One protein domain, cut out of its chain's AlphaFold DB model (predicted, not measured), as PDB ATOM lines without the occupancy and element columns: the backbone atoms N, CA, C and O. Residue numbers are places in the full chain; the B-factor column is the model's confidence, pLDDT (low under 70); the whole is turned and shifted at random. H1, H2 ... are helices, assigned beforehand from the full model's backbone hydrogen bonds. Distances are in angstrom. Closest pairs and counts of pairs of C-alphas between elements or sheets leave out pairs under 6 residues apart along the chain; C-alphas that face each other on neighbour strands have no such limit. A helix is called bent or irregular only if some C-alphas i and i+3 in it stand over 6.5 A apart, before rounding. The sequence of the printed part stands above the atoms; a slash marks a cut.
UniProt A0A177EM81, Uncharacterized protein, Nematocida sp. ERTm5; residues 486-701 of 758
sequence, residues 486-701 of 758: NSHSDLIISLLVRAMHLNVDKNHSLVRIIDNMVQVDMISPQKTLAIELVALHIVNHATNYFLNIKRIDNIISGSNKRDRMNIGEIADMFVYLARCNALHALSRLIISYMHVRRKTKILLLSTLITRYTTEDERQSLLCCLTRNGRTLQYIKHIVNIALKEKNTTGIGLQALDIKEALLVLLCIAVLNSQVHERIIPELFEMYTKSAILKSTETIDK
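AT A GLANCE: This is residues 486 to 701 of the 758 residues of an uncharacterized protein of Nematocida sp. ERTm5 (UniProt A0A177EM81). A thick pile of helices has H6 running through its middle, with H1, H2 and H3 on the way to one end and H9, H10 and H11 on the way to the other. H5 packs on H1, H6 and H8, while H7 packs across H5 and on H10. The printed part has 216 residues with eleven named helices, H1 to H11 in chain order, and no named strand: an all helix domain. It is compact, with a radius of gyration of the C-alphas of 17.2 A, and spans 52 by 36 by 28 A.

IN THESE COORDINATES: H1, residues 488 to 501, begins at C-alpha 488 (194.849, 154.167, 153.443) and is 20.1 A long. H2 is residues 509 to 521, 18.5 A, and H3 residues 529 to 543, 20.7 A. H4 has four residues, 553 to 556, 5.8 A. H5 is residues 568 to 579, 16.6 A; H6 is residues 583 to 600, 25.3 A, from C-alpha 583 at (195.130, 180.703, 149.792). H7 is residues 605 to 612, 10.5 A; H8, residues 615 to 626, 16.5 A; H9, residues 633 to 644, 16.4 A. H10, residues 651 to 671, is the longest, 31.1 A. H11, residues 673 to 691, 22.5 A, ends at C-alpha 691 (220.762, 185.203, 151.015); it is irregular, with C-alphas 675 and 678 8.2 A apart, and has a kink of 60 degrees near residue 680.

HOW THE PARTS SIT: H6 is the hub, touching H3, H4, H5, H8, H9 and H10. H1, H3, H5, H6, H9 and H10 form a bundle, a group of helices that pack together. With residues 588 to 596 alone H6 touches H3, at a steep tilt of 55 degrees, opposite ways; the closest C-alphas, of Ile 538 and Ser 592, are 5.3 A apart. H5 and H6 form a hairpin at 21 degrees, closest at the C-alphas of Leu 577 and Leu 586, 5.7 A. H4 only just touches H6, with 3 pairs of C-alphas within 8 A. H1 and H2 form a hairpin, closest at the C-alphas of Ile 492 and Ile 514, 6.3 A. H10 and H11 form another, closest at the C-alphas of Ala 669 and His 676, 5.4 A. H7 touches H10 with C-alphas Ser 606 and Ala 661 closest, 4.9 A. H8 and H9 touch only at the corner. H2 and H11 are apart. Every O i to N i+4 pair is within hydrogen-bond range in H1, H2, H3, H7, H8 and H9; the counts are 7 of 8 in H5, 13 of 14 in H6, 15 of 17 in H10 and 11 of 15 in H11, and H4 is too short for such a pair.

THE WHOLE: The C-alphas farthest apart, of Ile 523 and Arg 678, are 52.2 A apart. The printed part has no cut, and the link from H4 to H5 is long. Mean pLDDT of the printed part is 75.8; 60 residues are under 70, among them 547 to 566 and 691 to 701.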
ATOM      1  N   ASN A 486     191.792 153.628 147.052       52.06
ATOM      2  CA  ASN A 486     192.909 154.466 147.484       52.06
ATOM      3  C   ASN A 486     193.760 153.734 148.521       52.06
ATOM      4  O   ASN A 486     193.217 152.994 149.332       52.06
ATOM      5  N   SER A 487     195.072 153.986 148.592       64.00
ATOM      6  CA  SER A 487     195.795 153.529 149.783       64.00
ATOM      7  C   SER A 487     195.213 154.217 151.029       64.00
ATOM      8  O   SER A 487     194.635 155.306 150.951       64.00
ATOM      9  N   HIS A 488     195.344 153.586 152.195       66.62
ATOM     10  CA  HIS A 488     194.849 154.167 153.443       66.62
ATOM     11  C   HIS A 488     195.442 155.567 153.704       66.62
ATOM     12  O   HIS A 488     194.715 156.495 154.070       66.62
ATOM     13  N   SER A 489     196.737 155.735 153.416       68.88
ATOM     14  CA  SER A 489     197.462 157.002 153.536       68.88
ATOM     15  C   SER A 489     196.867 158.082 152.640       68.88
ATOM     16  O   SER A 489     196.603 159.193 153.103       68.88
ATOM     17  N   ASP A 490     196.553 157.733 151.391       71.38
ATOM     18  CA  ASP A 490     195.937 158.652 150.433       71.38
ATOM     19  C   ASP A 490     194.576 159.147 150.919       71.38
ATOM     20  O   ASP A 490     194.259 160.332 150.785       71.38
ATOM     21  N   LEU A 491     193.775 158.267 151.530       74.56
ATOM     22  CA  LEU A 491     192.481 158.641 152.087       74.56
ATOM     23  C   LEU A 491     192.639 159.590 153.281       74.56
ATOM     24  O   LEU A 491     192.016 160.652 153.291       74.56
ATOM     25  N   ILE A 492     193.498 159.268 154.258       76.88
ATOM     26  CA  ILE A 492     193.771 160.162 155.401       76.88
ATOM     27  C   ILE A 492     194.211 161.540 154.905       76.88
ATOM     28  O   ILE A 492     193.667 162.559 155.342       76.88
ATOM     29  N   ILE A 493     195.179 161.583 153.989       77.50
ATOM     30  CA  ILE A 493     195.734 162.831 153.466       77.50
ATOM     31  C   ILE A 493     194.659 163.615 152.709       77.50
ATOM     32  O   ILE A 493     194.496 164.812 152.952       77.50
ATOM     33  N   SER A 494     193.848 162.952 151.884       76.50
ATOM     34  CA  SER A 494     192.733 163.585 151.168       76.50
ATOM     35  C   SER A 494     191.723 164.226 152.119       76.50
ATOM     36  O   SER A 494     191.332 165.384 151.935       76.50
ATOM     37  N   LEU A 495     191.346 163.522 153.189       79.81
ATOM     38  CA  LEU A 495     190.422 164.044 154.197       79.81
ATOM     39  C   LEU A 495     191.029 165.197 155.001       79.81
ATOM     40  O   LEU A 495     190.339 166.185 155.264       79.81
ATOM     41  N   LEU A 496     192.316 165.113 155.355       83.31
ATOM     42  CA  LEU A 496     193.041 166.180 156.048       83.31
ATOM     43  C   LEU A 496     193.070 167.465 155.223       83.31
ATOM     44  O   LEU A 496     192.711 168.537 155.718       83.31
ATOM     45  N   VAL A 497     193.472 167.360 153.957       81.69
ATOM     46  CA  VAL A 497     193.553 168.504 153.049       81.69
ATOM     47  C   VAL A 497     192.169 169.102 152.816       81.69
ATOM     48  O   VAL A 497     192.012 170.325 152.840       81.69
ATOM     49  N   ARG A 498     191.136 168.265 152.672       81.25
ATOM     50  CA  ARG A 498     189.754 168.731 152.544       81.25
ATOM     51  C   ARG A 498     189.280 169.464 153.796       81.25
ATOM     52  O   ARG A 498     188.692 170.537 153.678       81.25
ATOM     53  N   ALA A 499     189.558 168.930 154.985       84.56
ATOM     54  CA  ALA A 499     189.241 169.589 156.249       84.56
ATOM     55  C   ALA A 499     189.946 170.953 156.365       84.56
ATOM     56  O   ALA A 499     189.364 171.906 156.877       84.56
ATOM     57  N   MET A 500     191.181 171.076 155.868       85.81
ATOM     58  CA  MET A 500     191.886 172.362 155.801       85.81
ATOM     59  C   MET A 500     191.257 173.329 154.799       85.81
ATOM     60  O   MET A 500     191.073 174.497 155.131       85.81
ATOM     61  N   HIS A 501     190.920 172.859 153.596       84.94
ATOM     62  CA  HIS A 501     190.273 173.671 152.565       84.94
ATOM     63  C   HIS A 501     188.940 174.242 153.066       84.94
ATOM     64  O   HIS A 501     188.701 175.440 152.954       84.94
ATOM     65  N   LEU A 502     188.111 173.401 153.689       84.12
ATOM     66  CA  LEU A 502     186.829 173.808 154.265       84.12
ATOM     67  C   LEU A 502     186.975 174.637 155.555       84.12
ATOM     68  O   LEU A 502     185.986 175.185 156.030       84.12
ATOM     69  N   ASN A 503     188.187 174.727 156.121       85.75
ATOM     70  CA  ASN A 503     188.492 175.418 157.378       85.75
ATOM     71  C   ASN A 503     187.513 175.045 158.511       85.75
ATOM     72  O   ASN A 503     187.003 175.909 159.226       85.75
ATOM     73  N   VAL A 504     187.228 173.747 158.634       86.75
ATOM     74  CA  VAL A 504     186.299 173.220 159.642       86.75
ATOM     75  C   VAL A 504     186.896 173.296 161.044       86.75
ATOM     76  O   VAL A 504     188.106 173.419 161.216       86.75
ATOM     77  N   ASP A 505     186.063 173.213 162.077       87.56
ATOM     78  CA  ASP A 505     186.551 173.170 163.450       87.56
ATOM     79  C   ASP A 505     186.972 171.746 163.868       87.56
ATOM     80  O   ASP A 505     186.618 170.744 163.245       87.56
ATOM     81  N   LYS A 506     187.708 171.638 164.979       85.00
ATOM     82  CA  LYS A 506     188.205 170.353 165.510       85.00
ATOM     83  C   LYS A 506     187.105 169.344 165.878       85.00
ATOM     84  O   LYS A 506     187.384 168.157 166.013       85.00
ATOM     85  N   ASN A 507     185.877 169.805 166.115       84.62
ATOM     86  CA  ASN A 507     184.739 168.962 166.459       84.62
ATOM     87  C   ASN A 507     183.923 168.558 165.227       84.62
ATOM     88  O   ASN A 507     182.978 167.788 165.401       84.62
ATOM     89  N   HIS A 508     184.266 169.026 164.028       86.06
ATOM     90  CA  HIS A 508     183.594 168.646 162.794       86.06
ATOM     91  C   HIS A 508     183.722 167.137 162.526       86.06
ATOM     92  O   HIS A 508     184.761 166.536 162.814       86.06
ATOM     93  N   SER A 509     182.686 166.524 161.941       82.56
ATOM     94  CA  SER A 509     182.614 165.078 161.665       82.56
ATOM     95  C   SER A 509     183.857 164.556 160.942       82.56
ATOM     96  O   SER A 509     184.476 163.613 161.421       82.56
ATOM     97  N   LEU A 510     184.296 165.234 159.876       81.69
ATOM     98  CA  LEU A 510     185.557 164.921 159.188       81.69
ATOM     99  C   LEU A 510     186.759 164.776 160.109       81.69
ATOM    100  O   LEU A 510     187.480 163.789 160.024       81.69
ATOM    101  N   VAL A 511     186.999 165.776 160.958       84.75
ATOM    102  CA  VAL A 511     188.184 165.790 161.817       84.75
ATOM    103  C   VAL A 511     188.129 164.611 162.781       84.75
ATOM    104  O   VAL A 511     189.151 163.985 163.041       84.75
ATOM    105  N   ARG A 512     186.930 164.255 163.253       85.69
ATOM    106  CA  ARG A 512     186.723 163.093 164.119       85.69
ATOM    107  C   ARG A 512     186.908 161.765 163.400       85.69
ATOM    108  O   ARG A 512     187.511 160.880 163.990       85.69
ATOM    109  N   ILE A 513     186.423 161.625 162.162       82.00
ATOM    110  CA  ILE A 513     186.659 160.419 161.352       82.00
ATOM    111  C   ILE A 513     188.162 160.238 161.151       82.00
ATOM    112  O   ILE A 513     188.672 159.157 161.409       82.00
ATOM    113  N   ILE A 514     188.886 161.301 160.783       81.25
ATOM    114  CA  ILE A 514     190.344 161.243 160.620       81.25
ATOM    115  C   ILE A 514     191.024 160.862 161.943       81.25
ATOM    116  O   ILE A 514     191.857 159.963 161.964       81.25
ATOM    117  N   ASP A 515     190.655 161.510 163.054       80.31
ATOM    118  CA  ASP A 515     191.182 161.207 164.394       80.31
ATOM    119  C   ASP A 515     190.984 159.725 164.752       80.31
ATOM    120  O   ASP A 515     191.898 159.068 165.243       80.31
ATOM    121  N   ASN A 516     189.807 159.186 164.444       80.06
ATOM    122  CA  ASN A 516     189.459 157.792 164.659       80.06
ATOM    123  C   ASN A 516     190.244 156.837 163.739       80.06
ATOM    124  O   ASN A 516     190.804 155.863 164.233       80.06
ATOM    125  N   MET A 517     190.344 157.125 162.434       77.25
ATOM    126  CA  MET A 517     191.117 156.325 161.469       77.25
ATOM    127  C   MET A 517     192.578 156.193 161.903       77.25
ATOM    128  O   MET A 517     193.103 155.090 162.019       77.25
ATOM    129  N   VAL A 518     193.200 157.319 162.256       73.62
ATOM    130  CA  VAL A 518     194.584 157.355 162.742       73.62
ATOM    131  C   VAL A 518     194.750 156.516 164.005       73.62
ATOM    132  O   VAL A 518     195.757 155.832 164.172       73.62
ATOM    133  N   GLN A 519     193.780 156.566 164.920       69.94
ATOM    134  CA  GLN A 519     193.829 155.780 166.150       69.94
ATOM    135  C   GLN A 519     193.700 154.277 165.889       69.94
ATOM    136  O   GLN A 519     194.379 153.516 166.574       69.94
ATOM    137  N   VAL A 520     192.878 153.856 164.922       64.44
ATOM    138  CA  VAL A 520     192.740 152.446 164.520       64.44
ATOM    139  C   VAL A 520     194.038 151.918 163.920       64.44
ATOM    140  O   VAL A 520     194.516 150.868 164.333       64.44
ATOM    141  N   ASP A 521     194.668 152.662 163.020       56.72
ATOM    142  CA  ASP A 521     195.872 152.194 162.328       56.72
ATOM    143  C   ASP A 521     197.114 152.207 163.217       56.72
ATOM    144  O   ASP A 521     197.974 151.329 163.129       56.72
ATOM    145  N   MET A 522     197.159 153.121 164.191       50.53
ATOM    146  CA  MET A 522     198.155 153.048 165.259       50.53
ATOM    147  C   MET A 522     198.072 151.735 166.041       50.53
ATOM    148  O   MET A 522     199.085 151.388 166.643       50.53
ATOM    149  N   ILE A 523     196.919 151.037 166.046       48.12
ATOM    150  CA  ILE A 523     196.719 149.724 166.687       48.12
ATOM    151  C   ILE A 523     197.399 148.595 165.892       48.12
ATOM    152  O   ILE A 523     197.917 147.663 166.499       48.12
ATOM    153  N   SER A 524     197.493 148.707 164.563       45.56
ATOM    154  CA  SER A 524     198.118 147.712 163.680       45.56
ATOM    155  C   SER A 524     199.324 148.319 162.940       45.56
ATOM    156  O   SER A 524     199.200 148.706 161.776       45.56
ATOM    157  N   PRO A 525     200.512 148.412 163.572       46.31
ATOM    158  CA  PRO A 525     201.653 149.120 163.000       46.31
ATOM    159  C   PRO A 525     202.194 148.421 161.740       46.31
ATOM    160  O   PRO A 525     203.015 147.506 161.816       46.31
ATOM    161  N   GLN A 526     201.769 148.884 160.563       48.03
ATOM    162  CA  GLN A 526     202.418 148.595 159.283       48.03
ATOM    163  C   GLN A 526     203.513 149.637 158.984       48.03
ATOM    164  O   GLN A 526     203.533 150.734 159.544       48.03
ATOM    165  N   LYS A 527     204.443 149.311 158.074       46.91
ATOM    166  CA  LYS A 527     205.549 150.202 157.654       46.91
ATOM    167  C   LYS A 527     205.079 151.547 157.057       46.91
ATOM    168  O   LYS A 527     205.875 152.479 156.989       46.91
ATOM    169  N   THR A 528     203.809 151.651 156.666       48.97
ATOM    170  CA  THR A 528     203.151 152.796 156.004       48.97
ATOM    171  C   THR A 528     202.963 154.028 156.909       48.97
ATOM    172  O   THR A 528     202.762 155.135 156.421       48.97
ATOM    173  N   LEU A 529     203.135 153.878 158.227       57.16
ATOM    174  CA  LEU A 529     202.789 154.887 159.240       57.16
ATOM    175  C   LEU A 529     203.558 156.221 159.122       57.16
ATOM    176  O   LEU A 529     203.168 157.237 159.692       57.16
ATOM    177  N   ALA A 530     204.703 156.241 158.444       64.12
ATOM    178  CA  ALA A 530     205.638 157.348 158.575       64.12
ATOM    179  C   ALA A 530     205.183 158.622 157.813       64.12
ATOM    180  O   ALA A 530     205.323 159.719 158.356       64.12
ATOM    181  N   ILE A 531     204.631 158.505 156.593       68.50
ATOM    182  CA  ILE A 531     204.184 159.669 155.788       68.50
ATOM    183  C   ILE A 531     202.927 160.288 156.403       68.50
ATOM    184  O   ILE A 531     202.871 161.500 156.609       68.50
ATOM    185  N   GLU A 532     201.967 159.447 156.786       70.12
ATOM    186  CA  GLU A 532     200.736 159.850 157.470       70.12
ATOM    187  C   GLU A 532     201.037 160.636 158.744       70.12
ATOM    188  O   GLU A 532     200.480 161.708 158.963       70.12
ATOM    189  N   LEU A 533     201.975 160.152 159.566       70.31
ATOM    190  CA  LEU A 533     202.417 160.842 160.778       70.31
ATOM    191  C   LEU A 533     202.989 162.231 160.486       70.31
ATOM    192  O   LEU A 533     202.723 163.171 161.238       70.31
ATOM    193  N   VAL A 534     203.769 162.373 159.412       74.06
ATOM    194  CA  VAL A 534     204.317 163.670 158.995       74.06
ATOM    195  C   VAL A 534     203.190 164.590 158.523       74.06
ATOM    196  O   VAL A 534     203.102 165.717 159.011       74.06
ATOM    197  N   ALA A 535     202.298 164.115 157.651       77.69
ATOM    198  CA  ALA A 535     201.148 164.879 157.169       77.69
ATOM    199  C   ALA A 535     200.240 165.329 158.328       77.69
ATOM    200  O   ALA A 535     199.930 166.513 158.457       77.69
ATOM    201  N   LEU A 536     199.901 164.419 159.244       76.31
ATOM    202  CA  LEU A 536     199.134 164.707 160.457       76.31
ATOM    203  C   LEU A 536     199.817 165.751 161.329       76.31
ATOM    204  O   LEU A 536     199.153 166.651 161.837       76.31
ATOM    205  N   HIS A 537     201.133 165.658 161.511       75.88
ATOM    206  CA  HIS A 537     201.870 166.615 162.322       75.88
ATOM    207  C   HIS A 537     201.864 168.018 161.699       75.88
ATOM    208  O   HIS A 537     201.609 168.996 162.405       75.88
ATOM    209  N   ILE A 538     202.051 168.112 160.377       78.94
ATOM    210  CA  ILE A 538     201.969 169.371 159.626       78.94
ATOM    211  C   ILE A 538     200.567 169.979 159.761       78.94
ATOM    212  O   ILE A 538     200.426 171.145 160.136       78.94
ATOM    213  N   VAL A 539     199.516 169.195 159.508       82.19
ATOM    214  CA  VAL A 539     198.128 169.677 159.561       82.19
ATOM    215  C   VAL A 539     197.729 170.049 160.984       82.19
ATOM    216  O   VAL A 539     197.082 171.075 161.195       82.19
ATOM    217  N   ASN A 540     198.146 169.269 161.983       78.69
ATOM    218  CA  ASN A 540     197.859 169.566 163.379       78.69
ATOM    219  C   ASN A 540     198.535 170.862 163.836       78.69
ATOM    220  O   ASN A 540     197.922 171.640 164.558       78.69
ATOM    221  N   HIS A 541     199.765 171.129 163.392       78.44
ATOM    222  CA  HIS A 541     200.408 172.417 163.636       78.44
ATOM    223  C   HIS A 541     199.635 173.560 162.961       78.44
ATOM    224  O   HIS A 541     199.408 174.604 163.573       78.44
ATOM    225  N   ALA A 542     199.157 173.344 161.732       78.31
ATOM    226  CA  ALA A 542     198.407 174.351 160.989       78.31
ATOM    227  C   ALA A 542     197.062 174.695 161.641       78.31
ATOM    228  O   ALA A 542     196.642 175.851 161.571       78.31
ATOM    229  N   THR A 543     196.371 173.717 162.236       81.38
ATOM    230  CA  THR A 543     194.933 173.798 162.566       81.38
ATOM    231  C   THR A 543     194.569 173.534 164.025       81.38
ATOM    232  O   THR A 543     193.504 173.960 164.466       81.38
ATOM    233  N   ASN A 544     195.437 172.860 164.783       79.19
ATOM    234  CA  ASN A 544     195.172 172.342 166.128       79.19
ATOM    235  C   ASN A 544     193.953 171.392 166.199       79.19
ATOM    236  O   ASN A 544     193.272 171.320 167.226       79.19
ATOM    237  N   TYR A 545     193.665 170.673 165.107       80.69
ATOM    238  CA  TYR A 545     192.594 169.671 165.029       80.69
ATOM    239  C   TYR A 545     192.745 168.558 166.069       80.69
ATOM    240  O   TYR A 545     191.771 168.160 166.705       80.69
ATOM    241  N   PHE A 546     193.971 168.104 166.308       73.62
ATOM    242  CA  PHE A 546     194.261 166.925 167.108       73.62
ATOM    243  C   PHE A 546     195.024 167.302 168.385       73.62
ATOM    244  O   PHE A 546     196.254 167.229 168.479       73.62
ATOM    245  N   LEU A 547     194.270 167.675 169.422       62.12
ATOM    246  CA  LEU A 547     194.811 168.104 170.724       62.12
ATOM    247  C   LEU A 547     195.717 167.053 171.390       62.12
ATOM    248  O   LEU A 547     196.647 167.408 172.117       62.12
ATOM    249  N   ASN A 548     195.470 165.771 171.110       55.97
ATOM    250  CA  ASN A 548     196.167 164.639 171.720       55.97
ATOM    251  C   ASN A 548     197.409 164.184 170.924       55.97
ATOM    252  O   ASN A 548     198.185 163.362 171.411       55.97
ATOM    253  N   ILE A 549     197.650 164.756 169.736       54.97
ATOM    254  CA  ILE A 549     198.760 164.404 168.829       54.97
ATOM    255  C   ILE A 549     200.066 165.173 169.151       54.97
ATOM    256  O   ILE A 549     201.090 165.004 168.494       54.97
ATOM    257  N   LYS A 550     200.113 165.952 170.242       48.56
ATOM    258  CA  LYS A 550     201.293 166.738 170.684       48.56
ATOM    259  C   LYS A 550     202.604 165.947 170.917       48.56
ATOM    260  O   LYS A 550     203.599 166.546 171.307       48.56
ATOM    261  N   ARG A 551     202.644 164.624 170.715       51.47
ATOM    262  CA  ARG A 551     203.805 163.750 170.981       51.47
ATOM    263  C   ARG A 551     204.400 163.054 169.743       51.47
ATOM    264  O   ARG A 551     205.128 162.073 169.915       51.47
ATOM    265  N   ILE A 552     204.117 163.530 168.526       50.94
ATOM    266  CA  ILE A 552     204.745 162.992 167.301       50.94
ATOM    267  C   ILE A 552     206.251 163.322 167.224       50.94
ATOM    268  O   ILE A 552     207.008 162.511 166.690       50.94
ATOM    269  N   ASP A 553     206.713 164.422 167.834       48.78
ATOM    270  CA  ASP A 553     208.126 164.854 167.831       48.78
ATOM    271  C   ASP A 553     209.097 163.721 168.261       48.78
ATOM    272  O   ASP A 553     210.196 163.589 167.720       48.78
ATOM    273  N   ASN A 554     208.662 162.836 169.170       47.47
ATOM    274  CA  ASN A 554     209.450 161.697 169.670       47.47
ATOM    275  C   ASN A 554     209.394 160.441 168.776       47.47
ATOM    276  O   ASN A 554     210.203 159.537 168.959       47.47
ATOM    277  N   ILE A 555     208.418 160.341 167.868       50.41
ATOM    278  CA  ILE A 555     208.249 159.191 166.961       50.41
ATOM    279  C   ILE A 555     209.074 159.415 165.691       50.41
ATOM    280  O   ILE A 555     209.818 158.527 165.280       50.41
ATOM    281  N   ILE A 556     209.011 160.621 165.112       51.47
ATOM    282  CA  ILE A 556     209.735 160.940 163.870       51.47
ATOM    283  C   ILE A 556     211.256 161.005 164.102       51.47
ATOM    284  O   ILE A 556     212.043 160.655 163.229       51.47
ATOM    285  N   SER A 557     211.696 161.371 165.308       47.34
ATOM    286  CA  SER A 557     213.121 161.391 165.671       47.34
ATOM    287  C   SER A 557     213.753 159.997 165.826       47.34
ATOM    288  O   SER A 557     214.979 159.891 165.813       47.34
ATOM    289  N   GLY A 558     212.944 158.932 165.940       42.44
ATOM    290  CA  GLY A 558     213.396 157.546 166.113       42.44
ATOM    291  C   GLY A 558     213.433 156.698 164.835       42.44
ATOM    292  O   GLY A 558     213.979 155.595 164.866       42.44
ATOM    293  N   SER A 559     212.876 157.167 163.710       45.59
ATOM    294  CA  SER A 559     212.904 156.411 162.451       45.59
ATOM    295  C   SER A 559     214.291 156.488 161.810       45.59
ATOM    296  O   SER A 559     214.758 157.552 161.400       45.59
ATOM    297  N   ASN A 560     214.974 155.347 161.737       38.06
ATOM    298  CA  ASN A 560     216.310 155.221 161.165       38.06
ATOM    299  C   ASN A 560     216.364 155.695 159.697       38.06
ATOM    300  O   ASN A 560     215.895 155.011 158.800       38.06
ATOM    301  N   LYS A 561     216.993 156.857 159.494       42.78
ATOM    302  CA  LYS A 561     217.796 157.412 158.376       42.78
ATOM    303  C   LYS A 561     218.011 156.688 157.013       42.78
ATOM    304  O   LYS A 561     218.901 157.140 156.295       42.78
ATOM    305  N   ARG A 562     217.315 155.628 156.583       36.22
ATOM    306  CA  ARG A 562     217.624 154.971 155.284       36.22
ATOM    307  C   ARG A 562     216.461 154.632 154.359       36.22
ATOM    308  O   ARG A 562     216.722 154.497 153.167       36.22
ATOM    309  N   ASP A 563     215.222 154.595 154.828       41.56
ATOM    310  CA  ASP A 563     214.094 154.443 153.909       41.56
ATOM    311  C   ASP A 563     213.696 155.835 153.412       41.56
ATOM    312  O   ASP A 563     213.260 156.687 154.189       41.56
ATOM    313  N   ARG A 564     213.934 156.105 152.120       47.28
ATOM    314  CA  ARG A 564     213.483 157.325 151.438       47.28
ATOM    315  C   ARG A 564     211.958 157.368 151.531       47.28
ATOM    316  O   ARG A 564     211.270 156.762 150.718       47.28
ATOM    317  N   MET A 565     211.448 158.038 152.557       56.69
ATOM    318  CA  MET A 565     210.028 158.306 152.733       56.69
ATOM    319  C   MET A 565     209.495 158.943 151.440       56.69
ATOM    320  O   MET A 565     210.055 159.938 150.973       56.69
ATOM    321  N   ASN A 566     208.463 158.357 150.827       60.00
ATOM    322  CA  ASN A 566     207.849 158.914 149.625       60.00
ATOM    323  C   ASN A 566     206.995 160.135 150.008       60.00
ATOM    324  O   ASN A 566     205.815 160.022 150.291       60.00
ATOM    325  N   ILE A 567     207.610 161.317 150.071       71.62
ATOM    326  CA  ILE A 567     206.959 162.571 150.502       71.62
ATOM    327  C   ILE A 567     206.111 163.186 149.355       71.62
ATOM    328  O   ILE A 567     205.565 164.274 149.511       71.62
ATOM    329  N   GLY A 568     205.948 162.495 148.215       75.12
ATOM    330  CA  GLY A 568     205.140 162.966 147.079       75.12
ATOM    331  C   GLY A 568     203.707 163.341 147.464       75.12
ATOM    332  O   GLY A 568     203.257 164.431 147.129       75.12
ATOM    333  N   GLU A 569     203.064 162.529 148.306       75.69
ATOM    334  CA  GLU A 569     201.703 162.779 148.807       75.69
ATOM    335  C   GLU A 569     201.587 164.112 149.566       75.69
ATOM    336  O   GLU A 569     200.564 164.792 149.506       75.69
ATOM    337  N   ILE A 570     202.653 164.538 150.259       82.06
ATOM    338  CA  ILE A 570     202.686 165.836 150.942       82.06
ATOM    339  C   ILE A 570     202.771 166.977 149.923       82.06
ATOM    340  O   ILE A 570     202.174 168.026 150.151       82.06
ATOM    341  N   ALA A 571     203.476 166.789 148.801       85.38
ATOM    342  CA  ALA A 571     203.495 167.752 147.696       85.38
ATOM    343  C   ALA A 571     202.087 167.928 147.103       85.38
ATOM    344  O   ALA A 571     201.635 169.062 146.918       85.38
ATOM    345  N   ASP A 572     201.363 166.823 146.915       82.31
ATOM    346  CA  ASP A 572     200.000 166.825 146.379       82.31
ATOM    347  C   ASP A 572     199.026 167.638 147.252       82.31
ATOM    348  O   ASP A 572     198.155 168.338 146.728       82.31
ATOM    349  N   MET A 573     199.226 167.658 148.578       86.56
ATOM    350  CA  MET A 573     198.456 168.520 149.490       86.56
ATOM    351  C   MET A 573     198.559 170.006 149.115       86.56
ATOM    352  O   MET A 573     197.557 170.728 149.132       86.56
ATOM    353  N   PHE A 574     199.768 170.481 148.793       89.31
ATOM    354  CA  PHE A 574     199.986 171.869 148.381       89.31
ATOM    355  C   PHE A 574     199.302 172.141 147.044       89.31
ATOM    356  O   PHE A 574     198.608 173.151 146.904       89.31
ATOM    357  N   VAL A 575     199.477 171.231 146.083       87.38
ATOM    358  CA  VAL A 575     198.906 171.337 144.737       87.38
ATOM    359  C   VAL A 575     197.384 171.416 144.792       87.38
ATOM    360  O   VAL A 575     196.795 172.297 144.164       87.38
ATOM    361  N   TYR A 576     196.735 170.561 145.583       85.50
ATOM    362  CA  TYR A 576     195.285 170.589 145.729       85.50
ATOM    363  C   TYR A 576     194.783 171.929 146.271       85.50
ATOM    364  O   TYR A 576     193.899 172.550 145.680       85.50
ATOM    365  N   LEU A 577     195.362 172.419 147.374       87.88
ATOM    366  CA  LEU A 577     194.953 173.701 147.957       87.88
ATOM    367  C   LEU A 577     195.200 174.867 146.994       87.88
ATOM    368  O   LEU A 577     194.411 175.812 146.964       87.88
ATOM    369  N   ALA A 578     196.263 174.796 146.191       88.62
ATOM    370  CA  ALA A 578     196.532 175.772 145.147       88.62
ATOM    371  C   ALA A 578     195.460 175.758 144.050       88.62
ATOM    372  O   ALA A 578     194.904 176.811 143.743       88.62
ATOM    373  N   ARG A 579     195.110 174.575 143.527       85.94
ATOM    374  CA  ARG A 579     194.062 174.399 142.506       85.94
ATOM    375  C   ARG A 579     192.673 174.801 143.008       85.94
ATOM    376  O   ARG A 579     191.894 175.374 142.256       85.94
ATOM    377  N   CYS A 580     192.377 174.583 144.290       82.81
ATOM    378  CA  CYS A 580     191.153 175.077 144.928       82.81
ATOM    379  C   CYS A 580     191.179 176.583 145.253       82.81
ATOM    380  O   CYS A 580     190.212 177.091 145.816       82.81
ATOM    381  N   ASN A 581     192.266 177.303 144.950       86.69
ATOM    382  CA  ASN A 581     192.467 178.708 145.322       86.69
ATOM    383  C   ASN A 581     192.307 178.965 146.843       86.69
ATOM    384  O   ASN A 581     191.885 180.035 147.290       86.69
ATOM    385  N   ALA A 582     192.653 177.968 147.665       87.75
ATOM    386  CA  ALA A 582     192.507 177.971 149.119       87.75
ATOM    387  C   ALA A 582     193.704 178.659 149.804       87.75
ATOM    388  O   ALA A 582     194.416 178.078 150.625       87.75
ATOM    389  N   LEU A 583     193.929 179.928 149.465       89.94
ATOM    390  CA  LEU A 583     195.130 180.703 149.792       89.94
ATOM    391  C   LEU A 583     195.502 180.731 151.286       89.94
ATOM    392  O   LEU A 583     196.672 180.583 151.652       89.94
ATOM    393  N   HIS A 584     194.516 180.890 152.170       89.00
ATOM    394  CA  HIS A 584     194.750 180.900 153.618       89.00
ATOM    395  C   HIS A 584     195.164 179.520 154.150       89.00
ATOM    396  O   HIS A 584     196.069 179.432 154.982       89.00
ATOM    397  N   ALA A 585     194.542 178.448 153.651       89.25
ATOM    398  CA  ALA A 585     194.890 177.079 154.018       89.25
ATOM    399  C   ALA A 585     196.288 176.712 153.499       89.25
ATOM    400  O   ALA A 585     197.104 176.202 154.267       89.25
ATOM    401  N   LEU A 586     196.595 177.062 152.244       92.31
ATOM    402  CA  LEU A 586     197.908 176.853 151.631       92.31
ATOM    403  C   LEU A 586     199.017 177.569 152.417       92.31
ATOM    404  O   LEU A 586     200.030 176.963 152.756       92.31
ATOM    405  N   SER A 587     198.798 178.836 152.785       91.00
ATOM    406  CA  SER A 587     199.766 179.614 153.571       91.00
ATOM    407  C   SER A 587     200.045 178.975 154.937       91.00
ATOM    408  O   SER A 587     201.202 178.840 155.338       91.00
ATOM    409  N   ARG A 588     198.995 178.528 155.645       89.69
ATOM    410  CA  ARG A 588     199.127 177.822 156.934       89.69
ATOM    411  C   ARG A 588     199.862 176.492 156.786       89.69
ATOM    412  O   ARG A 588     200.664 176.154 157.658       89.69
ATOM    413  N   LEU A 589     199.609 175.757 155.699       90.81
ATOM    414  CA  LEU A 589     200.281 174.490 155.411       90.81
ATOM    415  C   LEU A 589     201.782 174.701 155.174       90.81
ATOM    416  O   LEU A 589     202.584 174.004 155.787       90.81
ATOM    417  N   ILE A 590     202.168 175.704 154.374       91.00
ATOM    418  CA  ILE A 590     203.578 176.051 154.110       91.00
ATOM    419  C   ILE A 590     204.311 176.401 155.405       91.00
ATOM    420  O   ILE A 590     205.361 175.829 155.695       91.00
ATOM    421  N   ILE A 591     203.736 177.294 156.215       87.94
ATOM    422  CA  ILE A 591     204.315 177.688 157.508       87.94
ATOM    423  C   ILE A 591     204.518 176.456 158.396       87.94
ATOM    424  O   ILE A 591     205.577 176.273 158.995       87.94
ATOM    425  N   SER A 592     203.514 175.583 158.447       87.00
ATOM    426  CA  SER A 592     203.553 174.388 159.286       87.00
ATOM    427  C   SER A 592     204.554 173.355 158.789       87.00
ATOM    428  O   SER A 592     205.254 172.758 159.597       87.00
ATOM    429  N   TYR A 593     204.691 173.183 157.476       87.69
ATOM    430  CA  TYR A 593     205.705 172.315 156.886       87.69
ATOM    431  C   TYR A 593     207.114 172.761 157.281       87.69
ATOM    432  O   TYR A 593     207.912 171.953 157.758       87.69
ATOM    433  N   MET A 594     207.398 174.061 157.153       83.12
ATOM    434  CA  MET A 594     208.683 174.635 157.559       83.12
ATOM    435  C   MET A 594     208.930 174.447 159.061       83.12
ATOM    436  O   MET A 594     210.039 174.098 159.457       83.12
ATOM    437  N   HIS A 595     207.901 174.615 159.902       80.00
ATOM    438  CA  HIS A 595     208.005 174.350 161.339       80.00
ATOM    439  C   HIS A 595     208.361 172.886 161.633       80.00
ATOM    440  O   HIS A 595     209.308 172.603 162.366       80.00
ATOM    441  N   VAL A 596     207.614 171.950 161.043       77.62
ATOM    442  CA  VAL A 596     207.799 170.509 161.242       77.62
ATOM    443  C   VAL A 596     209.184 170.066 160.786       77.62
ATOM    444  O   VAL A 596     209.883 169.388 161.539       77.62
ATOM    445  N   ARG A 597     209.624 170.505 159.603       79.12
ATOM    446  CA  ARG A 597     210.933 170.159 159.040       79.12
ATOM    447  C   ARG A 597     212.088 170.439 159.988       79.12
ATOM    448  O   ARG A 597     212.975 169.594 160.129       79.12
ATOM    449  N   ARG A 598     212.044 171.572 160.693       73.88
ATOM    450  CA  ARG A 598     213.070 171.967 161.674       73.88
ATOM    451  C   ARG A 598     213.234 170.952 162.805       73.88
ATOM    452  O   ARG A 598     214.299 170.887 163.412       73.88
ATOM    453  N   LYS A 599     212.197 170.161 163.090       70.94
ATOM    454  CA  LYS A 599     212.197 169.119 164.124       70.94
ATOM    455  C   LYS A 599     212.453 167.719 163.570       70.94
ATOM    456  O   LYS A 599     212.974 166.872 164.291       70.94
ATOM    457  N   THR A 600     212.084 167.463 162.315       64.56
ATOM    458  CA  THR A 600     211.957 166.101 161.772       64.56
ATOM    459  C   THR A 600     212.946 165.747 160.665       64.56
ATOM    460  O   THR A 600     213.006 164.585 160.274       64.56
ATOM    461  N   LYS A 601     213.747 166.701 160.170       69.06
ATOM    462  CA  LYS A 601     214.718 166.490 159.073       69.06
ATOM    463  C   LYS A 601     214.105 165.901 157.786       69.06
ATOM    464  O   LYS A 601     214.807 165.236 157.028       69.06
ATOM    465  N   ILE A 602     212.817 166.149 157.527       74.38
ATOM    466  CA  ILE A 602     212.179 165.878 156.219       74.38
ATOM    467  C   ILE A 602     212.774 166.782 155.123       74.38
ATOM    468  O   ILE A 602     213.554 167.673 155.442       74.38
ATOM    469  N   LEU A 603     212.431 166.575 153.845       77.38
ATOM    470  CA  LEU A 603     212.982 167.324 152.695       77.38
ATOM    471  C   LEU A 603     212.786 168.848 152.782       77.38
ATOM    472  O   LEU A 603     211.926 169.331 153.510       77.38
ATOM    473  N   LEU A 604     213.615 169.617 152.062       79.94
ATOM    474  CA  LEU A 604     213.436 171.068 151.911       79.94
ATOM    475  C   LEU A 604     212.127 171.347 151.168       79.94
ATOM    476  O   LEU A 604     211.772 170.600 150.258       79.94
ATOM    477  N   LEU A 605     211.455 172.457 151.488       85.06
ATOM    478  CA  LEU A 605     210.259 172.875 150.744       85.06
ATOM    479  C   LEU A 605     210.576 173.094 149.257       85.06
ATOM    480  O   LEU A 605     209.783 172.714 148.401       85.06
ATOM    481  N   SER A 606     211.751 173.655 148.956       84.19
ATOM    482  CA  SER A 606     212.249 173.799 147.587       84.19
ATOM    483  C   SER A 606     212.333 172.448 146.884       84.19
ATOM    484  O   SER A 606     211.685 172.270 145.862       84.19
ATOM    485  N   THR A 607     213.040 171.479 147.475       81.31
ATOM    486  CA  THR A 607     213.181 170.121 146.931       81.31
ATOM    487  C   THR A 607     211.831 169.424 146.786       81.31
ATOM    488  O   THR A 607     211.610 168.730 145.797       81.31
ATOM    489  N   LEU A 608     210.916 169.610 147.743       83.81
ATOM    490  CA  LEU A 608     209.573 169.042 147.680       83.81
ATOM    491  C   LEU A 608     208.822 169.551 146.446       83.81
ATOM    492  O   LEU A 608     208.338 168.751 145.648       83.81
ATOM    493  N   ILE A 609     208.766 170.873 146.269       85.88
ATOM    494  CA  ILE A 609     208.087 171.501 145.134       85.88
ATOM    495  C   ILE A 609     208.771 171.089 143.830       85.88
ATOM    496  O   ILE A 609     208.113 170.649 142.894       85.88
ATOM    497  N   THR A 610     210.092 171.184 143.737       82.19
ATOM    498  CA  THR A 610     210.778 170.973 142.462       82.19
ATOM    499  C   THR A 610     210.787 169.512 142.011       82.19
ATOM    500  O   THR A 610     210.676 169.258 140.815       82.19
ATOM    501  N   ARG A 611     210.895 168.553 142.941       81.69
ATOM    502  CA  ARG A 611     211.009 167.121 142.621       81.69
ATOM    503  C   ARG A 611     209.663 166.427 142.424       81.69
ATOM    504  O   ARG A 611     209.595 165.493 141.633       81.69
ATOM    505  N   TYR A 612     208.632 166.837 143.162       82.75
ATOM    506  CA  TYR A 612     207.370 166.092 143.239       82.75
ATOM    507  C   TYR A 612     206.185 166.793 142.576       82.75
ATOM    508  O   TYR A 612     205.095 166.238 142.575       82.75
ATOM    509  N   THR A 613     206.379 167.973 141.984       82.56
ATOM    510  CA  THR A 613     205.318 168.664 141.238       82.56
ATOM    511  C   THR A 613     205.714 168.882 139.779       82.56
ATOM    512  O   THR A 613     206.897 168.971 139.437       82.56
ATOM    513  N   THR A 614     204.718 168.949 138.905       87.31
ATOM    514  CA  THR A 614     204.853 169.299 137.485       87.31
ATOM    515  C   THR A 614     204.962 170.813 137.292       87.31
ATOM    516  O   THR A 614     204.795 171.597 138.225       87.31
ATOM    517  N   GLU A 615     205.265 171.258 136.072       83.62
ATOM    518  CA  GLU A 615     205.358 172.689 135.766       83.62
ATOM    519  C   GLU A 615     204.029 173.431 135.981       83.62
ATOM    520  O   GLU A 615     204.017 174.459 136.656       83.62
ATOM    521  N   ASP A 616     202.915 172.868 135.509       85.31
ATOM    522  CA  ASP A 616     201.557 173.398 135.715       85.31
ATOM    523  C   ASP A 616     201.197 173.532 137.206       85.31
ATOM    524  O   ASP A 616     200.643 174.534 137.663       85.31
ATOM    525  N   GLU A 617     201.579 172.540 138.008       87.94
ATOM    526  CA  GLU A 617     201.315 172.526 139.447       87.94
ATOM    527  C   GLU A 617     202.125 173.596 140.186       87.94
ATOM    528  O   GLU A 617     201.593 174.293 141.054       87.94
ATOM    529  N   ARG A 618     203.393 173.793 139.799       89.81
ATOM    530  CA  ARG A 618     204.230 174.895 140.299       89.81
ATOM    531  C   ARG A 618     203.638 176.257 139.958       89.81
ATOM    532  O   ARG A 618     203.634 177.148 140.809       89.81
ATOM    533  N   GLN A 619     203.120 176.413 138.743       88.50
ATOM    534  CA  GLN A 619     202.446 177.640 138.329       88.50
ATOM    535  C   GLN A 619     201.173 177.867 139.148       88.50
ATOM    536  O   GLN A 619     200.996 178.946 139.705       88.50
ATOM    537  N   SER A 620     200.341 176.840 139.323       89.94
ATOM    538  CA  SER A 620     199.137 176.899 140.164       89.94
ATOM    539  C   SER A 620     199.458 177.337 141.600       89.94
ATOM    540  O   SER A 620     198.773 178.197 142.162       89.94
ATOM    541  N   LEU A 621     200.533 176.795 142.186       91.19
ATOM    542  CA  LEU A 621     201.029 177.172 143.514       91.19
ATOM    543  C   LEU A 621     201.381 178.659 143.600       91.19
ATOM    544  O   LEU A 621     200.897 179.358 144.496       91.19
ATOM    545  N   LEU A 622     202.203 179.151 142.669       92.94
ATOM    546  CA  LEU A 622     202.621 180.551 142.659       92.94
ATOM    547  C   LEU A 622     201.440 181.489 142.371       92.94
ATOM    548  O   LEU A 622     201.288 182.505 143.052       92.94
ATOM    549  N   CYS A 623     200.572 181.139 141.423       91.25
ATOM    550  CA  CYS A 623     199.342 181.865 141.115       91.25
ATOM    551  C   CYS A 623     198.450 182.017 142.348       91.25
ATOM    552  O   CYS A 623     198.045 183.136 142.666       91.25
ATOM    553  N   CYS A 624     198.222 180.941 143.105       91.56
ATOM    554  CA  CYS A 624     197.453 181.004 144.346       91.56
ATOM    555  C   CYS A 624     198.107 181.968 145.354       91.56
ATOM    556  O   CYS A 624     197.476 182.936 145.787       91.56
ATOM    557  N   LEU A 625     199.402 181.787 145.652       92.69
ATOM    558  CA  LEU A 625     200.142 182.607 146.627       92.69
ATOM    559  C   LEU A 625     200.244 184.092 146.257       92.69
ATOM    560  O   LEU A 625     200.427 184.935 147.137       92.69
ATOM    561  N   THR A 626     200.127 184.418 144.971       92.69
ATOM    562  CA  THR A 626     200.323 185.778 144.456       92.69
ATOM    563  C   THR A 626     199.042 186.430 143.943       92.69
ATOM    564  O   THR A 626     199.076 187.557 143.444       92.69
ATOM    565  N   ARG A 627     197.897 185.739 144.061       89.06
ATOM    566  CA  ARG A 627     196.626 186.103 143.410       89.06
ATOM    567  C   ARG A 627     196.824 186.408 141.920       89.06
ATOM    568  O   ARG A 627     196.456 187.485 141.453       89.06
ATOM    569  N   ASN A 628     197.431 185.463 141.204       88.38
ATOM    570  CA  ASN A 628     197.810 185.557 139.792       88.38
ATOM    571  C   ASN A 628     198.751 186.743 139.520       88.38
ATOM    572  O   ASN A 628     198.442 187.613 138.709       88.38
ATOM    573  N   GLY A 629     199.859 186.828 140.266       86.69
ATOM    574  CA  GLY A 629     200.891 187.853 140.066       86.69
ATOM    575  C   GLY A 629     200.497 189.274 140.490       86.69
ATOM    576  O   GLY A 629     201.172 190.231 140.122       86.69
ATOM    577  N   ARG A 630     199.414 189.446 141.258       87.38
ATOM    578  CA  ARG A 630     198.920 190.770 141.682       87.38
ATOM    579  C   ARG A 630     199.534 191.274 142.987       87.38
ATOM    580  O   ARG A 630     199.474 192.470 143.250       87.38
ATOM    581  N   THR A 631     200.044 190.391 143.846       90.56
ATOM    582  CA  THR A 631     200.566 190.767 145.170       90.56
ATOM    583  C   THR A 631     201.562 189.746 145.717       90.56
ATOM    584  O   THR A 631     201.435 188.556 145.458       90.56
ATOM    585  N   LEU A 632     202.515 190.195 146.541       91.56
ATOM    586  CA  LEU A 632     203.422 189.341 147.324       91.56
ATOM    587  C   LEU A 632     203.051 189.251 148.814       91.56
ATOM    588  O   LEU A 632     203.797 188.677 149.608       91.56
ATOM    589  N   GLN A 633     201.905 189.800 149.229       91.25
ATOM    590  CA  GLN A 633     201.534 189.921 150.646       91.25
ATOM    591  C   GLN A 633     201.562 188.582 151.406       91.25
ATOM    592  O   GLN A 633     202.007 188.539 152.552       91.25
ATOM    593  N   TYR A 634     201.126 187.489 150.778       89.69
ATOM    594  CA  TYR A 634     201.090 186.168 151.412       89.69
ATOM    595  C   TYR A 634     202.480 185.545 151.534       89.69
ATOM    596  O   TYR A 634     202.814 185.014 152.590       89.69
ATOM    597  N   ILE A 635     203.326 185.692 150.513       92.00
ATOM    598  CA  ILE A 635     204.728 185.260 150.577       92.00
ATOM    599  C   ILE A 635     205.459 186.045 151.675       92.00
ATOM    600  O   ILE A 635     206.105 185.445 152.533       92.00
ATOM    601  N   LYS A 636     205.272 187.371 151.743       91.25
ATOM    602  CA  LYS A 636     205.798 188.208 152.837       91.25
ATOM    603  C   LYS A 636     205.310 187.741 154.206       91.25
ATOM    604  O   LYS A 636     206.089 187.685 155.153       91.25
ATOM    605  N   HIS A 637     204.029 187.402 154.325       90.19
ATOM    606  CA  HIS A 637     203.455 186.896 155.567       90.19
ATOM    607  C   HIS A 637     204.097 185.570 156.005       90.19
ATOM    608  O   HIS A 637     204.508 185.455 157.159       90.19
ATOM    609  N   ILE A 638     204.246 184.613 155.081       89.62
ATOM    610  CA  ILE A 638     204.905 183.321 155.326       89.62
ATOM    611  C   ILE A 638     206.345 183.539 155.800       89.62
ATOM    612  O   ILE A 638     206.725 183.022 156.850       89.62
ATOM    613  N   VAL A 639     207.123 184.357 155.081       87.69
ATOM    614  CA  VAL A 639     208.517 184.675 155.433       87.69
ATOM    615  C   VAL A 639     208.601 185.324 156.816       87.69
ATOM    616  O   VAL A 639     209.393 184.897 157.654       87.69
ATOM    617  N   ASN A 640     207.741 186.303 157.102       87.12
ATOM    618  CA  ASN A 640     207.726 186.997 158.389       87.12
ATOM    619  C   ASN A 640     207.411 186.063 159.564       87.12
ATOM    620  O   ASN A 640     208.007 186.209 160.630       87.12
ATOM    621  N   ILE A 641     206.482 185.117 159.402       83.44
ATOM    622  CA  ILE A 641     206.190 184.123 160.445       83.44
ATOM    623  C   ILE A 641     207.359 183.150 160.593       83.44
ATOM    624  O   ILE A 641     207.816 182.916 161.713       83.44
ATOM    625  N   ALA A 642     207.890 182.644 159.478       79.44
ATOM    626  CA  ALA A 642     209.002 181.703 159.480       79.44
ATOM    627  C   ALA A 642     210.260 182.268 160.170       79.44
ATOM    628  O   ALA A 642     210.990 181.486 160.785       79.44
ATOM    629  N   LEU A 643     210.480 183.591 160.104       77.25
ATOM    630  CA  LEU A 643     211.557 184.322 160.793       77.25
ATOM    631  C   LEU A 643     211.273 184.616 162.278       77.25
ATOM    632  O   LEU A 643     212.209 184.770 163.058       77.25
ATOM    633  N   LYS A 644     210.002 184.740 162.687       75.88
ATOM    634  CA  LYS A 644     209.618 185.117 164.064       75.88
ATOM    635  C   LYS A 644     209.647 183.958 165.061       75.88
ATOM    636  O   LYS A 644     209.746 184.207 166.264       75.88
ATOM    637  N   GLU A 645     209.545 182.713 164.605       66.38
ATOM    638  CA  GLU A 645     209.612 181.538 165.482       66.38
ATOM    639  C   GLU A 645     211.007 181.402 166.119       66.38
ATOM    640  O   GLU A 645     211.935 180.883 165.510       66.38
ATOM    641  N   LYS A 646     211.190 181.859 167.362       54.44
ATOM    642  CA  LYS A 646     212.448 181.680 168.103       54.44
ATOM    643  C   LYS A 646     212.609 180.214 168.535       54.44
ATOM    644  O   LYS A 646     211.984 179.803 169.504       54.44
ATOM    645  N   ASN A 647     213.482 179.450 167.874       51.78
ATOM    646  CA  ASN A 647     213.980 178.173 168.402       51.78
ATOM    647  C   ASN A 647     215.369 178.368 169.021       51.78
ATOM    648  O   ASN A 647     216.261 178.939 168.397       51.78
ATOM    649  N   THR A 648     215.565 177.834 170.226       45.16
ATOM    650  CA  THR A 648     216.808 177.899 171.017       45.16
ATOM    651  C   THR A 648     218.002 177.154 170.393       45.16
ATOM    652  O   THR A 648     219.105 177.238 170.921       45.16
ATOM    653  N   THR A 649     217.822 176.471 169.252       48.81
ATOM    654  CA  THR A 649     218.853 175.672 168.558       48.81
ATOM    655  C   THR A 649     218.932 175.886 167.030       48.81
ATOM    656  O   THR A 649     219.667 175.161 166.368       48.81
ATOM    657  N   GLY A 650     218.201 176.847 166.432       51.97
ATOM    658  CA  GLY A 650     217.819 176.741 165.005       51.97
ATOM    659  C   GLY A 650     217.976 177.947 164.069       51.97
ATOM    660  O   GLY A 650     217.417 177.889 162.979       51.97
ATOM    661  N   ILE A 651     218.698 179.019 164.416       53.78
ATOM    662  CA  ILE A 651     218.772 180.234 163.563       53.78
ATOM    663  C   ILE A 651     219.301 179.918 162.144       53.78
ATOM    664  O   ILE A 651     218.792 180.449 161.158       53.78
ATOM    665  N   GLY A 652     220.261 178.993 162.016       56.56
ATOM    666  CA  GLY A 652     220.844 178.612 160.724       56.56
ATOM    667  C   GLY A 652     219.938 177.775 159.805       56.56
ATOM    668  O   GLY A 652     220.078 177.885 158.588       56.56
ATOM    669  N   LEU A 653     218.995 176.985 160.346       59.19
ATOM    670  CA  LEU A 653     218.000 176.245 159.542       59.19
ATOM    671  C   LEU A 653     216.953 177.189 158.937       59.19
ATOM    672  O   LEU A 653     216.507 176.996 157.810       59.19
ATOM    673  N   GLN A 654     216.566 178.224 159.688       68.62
ATOM    674  CA  GLN A 654     215.512 179.159 159.290       68.62
ATOM    675  C   GLN A 654     215.892 179.951 158.041       68.62
ATOM    676  O   GLN A 654     215.074 180.101 157.134       68.62
ATOM    677  N   ALA A 655     217.140 180.420 157.993       71.44
ATOM    678  CA  ALA A 655     217.678 181.148 156.853       71.44
ATOM    679  C   ALA A 655     217.711 180.283 155.584       71.44
ATOM    680  O   ALA A 655     217.332 180.758 154.515       71.44
ATOM    681  N   LEU A 656     218.105 179.009 155.710       76.50
ATOM    682  CA  LEU A 656     218.204 178.088 154.579       76.50
ATOM    683  C   LEU A 656     216.830 177.780 153.968       76.50
ATOM    684  O   LEU A 656     216.661 177.915 152.760       76.50
ATOM    685  N   ASP A 657     215.839 177.427 154.793       76.50
ATOM    686  CA  ASP A 657     214.496 177.082 154.304       76.50
ATOM    687  C   ASP A 657     213.844 178.244 153.543       76.50
ATOM    688  O   ASP A 657     213.220 178.045 152.502       76.50
ATOM    689  N   ILE A 658     213.998 179.468 154.060       82.94
ATOM    690  CA  ILE A 658     213.448 180.679 153.442       82.94
ATOM    691  C   ILE A 658     214.179 180.995 152.141       82.94
ATOM    692  O   ILE A 658     213.529 181.230 151.124       82.94
ATOM    693  N   LYS A 659     215.517 180.984 152.169       84.19
ATOM    694  CA  LYS A 659     216.350 181.276 151.001       84.19
ATOM    695  C   LYS A 659     216.003 180.346 149.841       84.19
ATOM    696  O   LYS A 659     215.749 180.814 148.733       84.19
ATOM    697  N   GLU A 660     215.964 179.040 150.096       84.81
ATOM    698  CA  GLU A 660     215.703 178.049 149.052       84.81
ATOM    699  C   GLU A 660     214.257 178.103 148.541       84.81
ATOM    700  O   GLU A 660     214.027 177.967 147.339       84.81
ATOM    701  N   ALA A 661     213.276 178.344 149.418       86.56
ATOM    702  CA  ALA A 661     211.885 178.507 148.999       86.56
ATOM    703  C   ALA A 661     211.695 179.753 148.117       86.56
ATOM    704  O   ALA A 661     211.052 179.668 147.072       86.56
ATOM    705  N   LEU A 662     212.280 180.894 148.501       88.75
ATOM    706  CA  LEU A 662     212.219 182.126 147.708       88.75
ATOM    707  C   LEU A 662     212.903 181.965 146.352       88.75
ATOM    708  O   LEU A 662     212.372 182.451 145.358       88.75
ATOM    709  N   LEU A 663     214.030 181.248 146.298       86.25
ATOM    710  CA  LEU A 663     214.708 180.965 145.038       86.25
ATOM    711  C   LEU A 663     213.818 180.163 144.087       86.25
ATOM    712  O   LEU A 663     213.666 180.542 142.930       86.25
ATOM    713  N   VAL A 664     213.190 179.088 144.571       87.62
ATOM    714  CA  VAL A 664     212.287 178.278 143.742       87.62
ATOM    715  C   VAL A 664     211.087 179.094 143.264       87.62
ATOM    716  O   VAL A 664     210.746 179.025 142.087       87.62
ATOM    717  N   LEU A 665     210.471 179.900 144.134       90.06
ATOM    718  CA  LEU A 665     209.355 180.768 143.744       90.06
ATOM    719  C   LEU A 665     209.777 181.816 142.703       90.06
ATOM    720  O   LEU A 665     209.019 182.074 141.772       90.06
ATOM    721  N   LEU A 666     210.982 182.384 142.829       88.62
ATOM    722  CA  LEU A 666     211.545 183.322 141.857       88.62
ATOM    723  C   LEU A 666     211.756 182.655 140.497       88.62
ATOM    724  O   LEU A 666     211.326 183.191 139.481       88.62
ATOM    725  N   CYS A 667     212.366 181.474 140.481       85.69
ATOM    726  CA  CYS A 667     212.539 180.683 139.270       85.69
ATOM    727  C   CYS A 667     211.196 180.384 138.584       85.69
ATOM    728  O   CYS A 667     211.071 180.589 137.381       85.69
ATOM    729  N   ILE A 668     210.166 179.977 139.339       87.62
ATOM    730  CA  ILE A 668     208.817 179.745 138.793       87.62
ATOM    731  C   ILE A 668     208.236 181.040 138.198       87.62
ATOM    732  O   ILE A 668     207.672 181.009 137.107       87.62
ATOM    733  N   ALA A 669     208.393 182.177 138.885       87.75
ATOM    734  CA  ALA A 669     207.895 183.473 138.421       87.75
ATOM    735  C   ALA A 669     208.564 183.915 137.111       87.75
ATOM    736  O   ALA A 669     207.893 184.402 136.209       87.75
ATOM    737  N   VAL A 670     209.878 183.713 136.999       86.62
ATOM    738  CA  VAL A 670     210.667 184.018 135.799       86.62
ATOM    739  C   VAL A 670     210.272 183.129 134.625       86.62
ATOM    740  O   VAL A 670     210.065 183.631 133.521       86.62
ATOM    741  N   LEU A 671     210.170 181.817 134.851       84.88
ATOM    742  CA  LEU A 671     209.820 180.854 133.805       84.88
ATOM    743  C   LEU A 671     208.405 181.099 133.253       84.88
ATOM    744  O   LEU A 671     208.138 180.766 132.103       84.88
ATOM    745  N   ASN A 672     207.530 181.742 134.036       82.88
ATOM    746  CA  ASN A 672     206.205 182.192 133.610       82.88
ATOM    747  C   ASN A 672     206.036 183.718 133.755       82.88
ATOM    748  O   ASN A 672     205.109 184.223 134.404       82.88
ATOM    749  N   SER A 673     206.957 184.469 133.147       79.06
ATOM    750  CA  SER A 673     206.992 185.932 133.236       79.06
ATOM    751  C   SER A 673     205.717 186.609 132.733       79.06
ATOM    752  O   SER A 673     205.329 187.628 133.292       79.06
ATOM    753  N   GLN A 674     204.996 186.014 131.777       80.31
ATOM    754  CA  GLN A 674     203.736 186.562 131.252       80.31
ATOM    755  C   GLN A 674     202.682 186.815 132.343       80.31
ATOM    756  O   GLN A 674     201.907 187.765 132.250       80.31
ATOM    757  N   VAL A 675     202.651 185.979 133.387       79.56
ATOM    758  CA  VAL A 675     201.697 186.099 134.501       79.56
ATOM    759  C   VAL A 675     202.300 186.867 135.682       79.56
ATOM    760  O   VAL A 675     201.579 187.538 136.425       79.56
ATOM    761  N   HIS A 676     203.618 186.781 135.873       85.38
ATOM    762  CA  HIS A 676     204.274 187.191 137.115       85.38
ATOM    763  C   HIS A 676     205.263 188.355 136.986       85.38
ATOM    764  O   HIS A 676     205.845 188.736 137.997       85.38
ATOM    765  N   GLU A 677     205.423 188.977 135.815       83.06
ATOM    766  CA  GLU A 677     206.407 190.048 135.565       83.06
ATOM    767  C   GLU A 677     206.463 191.107 136.678       83.06
ATOM    768  O   GLU A 677     207.532 191.450 137.179       83.06
ATOM    769  N   ARG A 678     205.291 191.550 137.149       84.81
ATOM    770  CA  ARG A 678     205.148 192.613 138.157       84.81
ATOM    771  C   ARG A 678     205.721 192.274 139.531       84.81
ATOM    772  O   ARG A 678     206.061 193.186 140.274       84.81
ATOM    773  N   ILE A 679     205.778 190.992 139.893       88.00
ATOM    774  CA  ILE A 679     206.238 190.557 141.220       88.00
ATOM    775  C   ILE A 679     207.705 190.125 141.228       88.00
ATOM    776  O   ILE A 679     208.273 189.964 142.306       88.00
ATOM    777  N   ILE A 680     208.327 189.928 140.061       88.12
ATOM    778  CA  ILE A 680     209.689 189.387 139.970       88.12
ATOM    779  C   ILE A 680     210.736 190.295 140.651       88.12
ATOM    780  O   ILE A 680     211.506 189.759 141.455       88.12
ATOM    781  N   PRO A 681     210.762 191.631 140.437       87.38
ATOM    782  CA  PRO A 681     211.747 192.505 141.087       87.38
ATOM    783  C   PRO A 681     211.671 192.446 142.616       87.38
ATOM    784  O   PRO A 681     212.673 192.261 143.305       87.38
ATOM    785  N   GLU A 682     210.455 192.514 143.155       88.56
ATOM    786  CA  GLU A 682     210.217 192.503 144.596       88.56
ATOM    787  C   GLU A 682     210.524 191.126 145.221       88.56
ATOM    788  O   GLU A 682     211.077 191.037 146.320       88.56
ATOM    789  N   LEU A 683     210.233 190.030 144.512       87.31
ATOM    790  CA  LEU A 683     210.566 188.674 144.958       87.31
ATOM    791  C   LEU A 683     212.086 188.433 144.978       87.31
ATOM    792  O   LEU A 683     212.599 187.771 145.885       87.31
ATOM    793  N   PHE A 684     212.818 189.007 144.023       86.62
ATOM    794  CA  PHE A 684     214.279 188.974 144.002       86.62
ATOM    795  C   PHE A 684     214.907 189.812 145.112       86.62
ATOM    796  O   PHE A 684     215.859 189.361 145.750       86.62
ATOM    797  N   GLU A 685     214.350 190.982 145.423       86.88
ATOM    798  CA  GLU A 685     214.778 191.774 146.581       86.88
ATOM    799  C   GLU A 685     214.601 190.981 147.892       86.88
ATOM    800  O   GLU A 685     215.476 190.966 148.762       86.88
ATOM    801  N   MET A 686     213.488 190.254 148.038       86.75
ATOM    802  CA  MET A 686     213.283 189.363 149.185       86.75
ATOM    803  C   MET A 686     214.324 188.237 149.233       86.75
ATOM    804  O   MET A 686     214.866 187.937 150.302       86.75
ATOM    805  N   TYR A 687     214.620 187.621 148.087       85.69
ATOM    806  CA  TYR A 687     215.615 186.559 147.986       85.69
ATOM    807  C   TYR A 687     217.026 187.053 148.338       85.69
ATOM    808  O   TYR A 687     217.681 186.454 149.192       85.69
ATOM    809  N   THR A 688     217.478 188.167 147.764       81.69
ATOM    810  CA  THR A 688     218.806 188.745 148.032       81.69
ATOM    811  C   THR A 688     218.975 189.111 149.506       81.69
ATOM    812  O   THR A 688     219.979 188.733 150.114       81.69
ATOM    813  N   LYS A 689     217.959 189.719 150.135       82.81
ATOM    814  CA  LYS A 689     217.945 189.971 151.588       82.81
ATOM    815  C   LYS A 689     218.064 188.684 152.404       82.81
ATOM    816  O   LYS A 689     218.796 188.649 153.391       82.81
ATOM    817  N   SER A 690     217.378 187.617 151.991       77.81
ATOM    818  CA  SER A 690     217.461 186.318 152.672       77.81
ATOM    819  C   SER A 690     218.820 185.632 152.491       77.81
ATOM    820  O   SER A 690     219.304 184.982 153.413       77.81
ATOM    821  N   ALA A 691     219.478 185.821 151.343       66.62
ATOM    822  CA  ALA A 691     220.762 185.203 151.015       66.62
ATOM    823  C   ALA A 691     221.937 185.736 151.859       66.62
ATOM    824  O   ALA A 691     222.977 185.081 151.935       66.62
ATOM    825  N   ILE A 692     221.767 186.892 152.508       67.12
ATOM    826  CA  ILE A 692     222.750 187.503 153.417       67.12
ATOM    827  C   ILE A 692     222.730 186.829 154.806       67.12
ATOM    828  O   ILE A 692     223.709 186.902 155.556       67.12
ATOM    829  N   LEU A 693     221.644 186.136 155.165       64.38
ATOM    830  CA  LEU A 693     221.533 185.430 156.441       64.38
ATOM    831  C   LEU A 693     222.449 184.192 156.457       64.38
ATOM    832  O   LEU A 693     222.371 183.328 155.586       64.38
ATOM    833  N   LYS A 694     223.314 184.079 157.475       57.78
ATOM    834  CA  LYS A 694     224.221 182.930 157.641       57.78
ATOM    835  C   LYS A 694     223.435 181.653 157.985       57.78
ATOM    836  O   LYS A 694     222.774 181.610 159.022       57.78
ATOM    837  N   SER A 695     223.565 180.601 157.171       58.66
ATOM    838  CA  SER A 695     223.087 179.245 157.487       58.66
ATOM    839  C   SER A 695     224.216 178.367 158.042       58.66
ATOM    840  O   SER A 695     225.383 178.538 157.695       58.66
ATOM    841  N   THR A 696     223.876 177.419 158.920       52.41
ATOM    842  CA  THR A 696     224.826 176.459 159.526       52.41
ATOM    843  C   THR A 696     224.687 175.037 158.971       52.41
ATOM    844  O   THR A 696     225.445 174.160 159.367       52.41
ATOM    845  N   GLU A 697     223.722 174.793 158.077       59.53
ATOM    846  CA  GLU A 697     223.496 173.503 157.406       59.53
ATOM    847  C   GLU A 697     223.843 173.567 155.913       59.53
ATOM    848  O   GLU A 697     223.687 174.606 155.266       59.53
ATOM    849  N   THR A 698     224.287 172.427 155.377       59.75
ATOM    850  CA  THR A 698     224.575 172.201 153.955       59.75
ATOM    851  C   THR A 698     223.416 171.470 153.279       59.75
ATOM    852  O   THR A 698     222.869 170.522 153.844       59.75
ATOM    853  N   ILE A 699     223.073 171.883 152.058       62.75
ATOM    854  CA  ILE A 699     222.079 171.218 151.201       62.75
ATOM    855  C   ILE A 699     222.613 169.829 150.804       62.75
ATOM    856  O   ILE A 699     223.822 169.651 150.644       62.75
ATOM    857  N   ASP A 700     221.744 168.820 150.678       62.88
ATOM    858  CA  ASP A 700     222.177 167.511 150.177       62.88
ATOM    859  C   ASP A 700     222.565 167.569 148.684       62.88
ATOM    860  O   ASP A 700     222.070 168.399 147.921       62.88
ATOM    861  N   LYS A 701     223.473 166.682 148.249       63.88
ATOM    862  CA  LYS A 701     224.033 166.723 146.883       63.88
ATOM    863  C   LYS A 701     222.973 166.588 145.786       63.88
ATOM    864  O   LYS A 701     223.120 167.160 144.711       63.88
TER     865      LYS A 701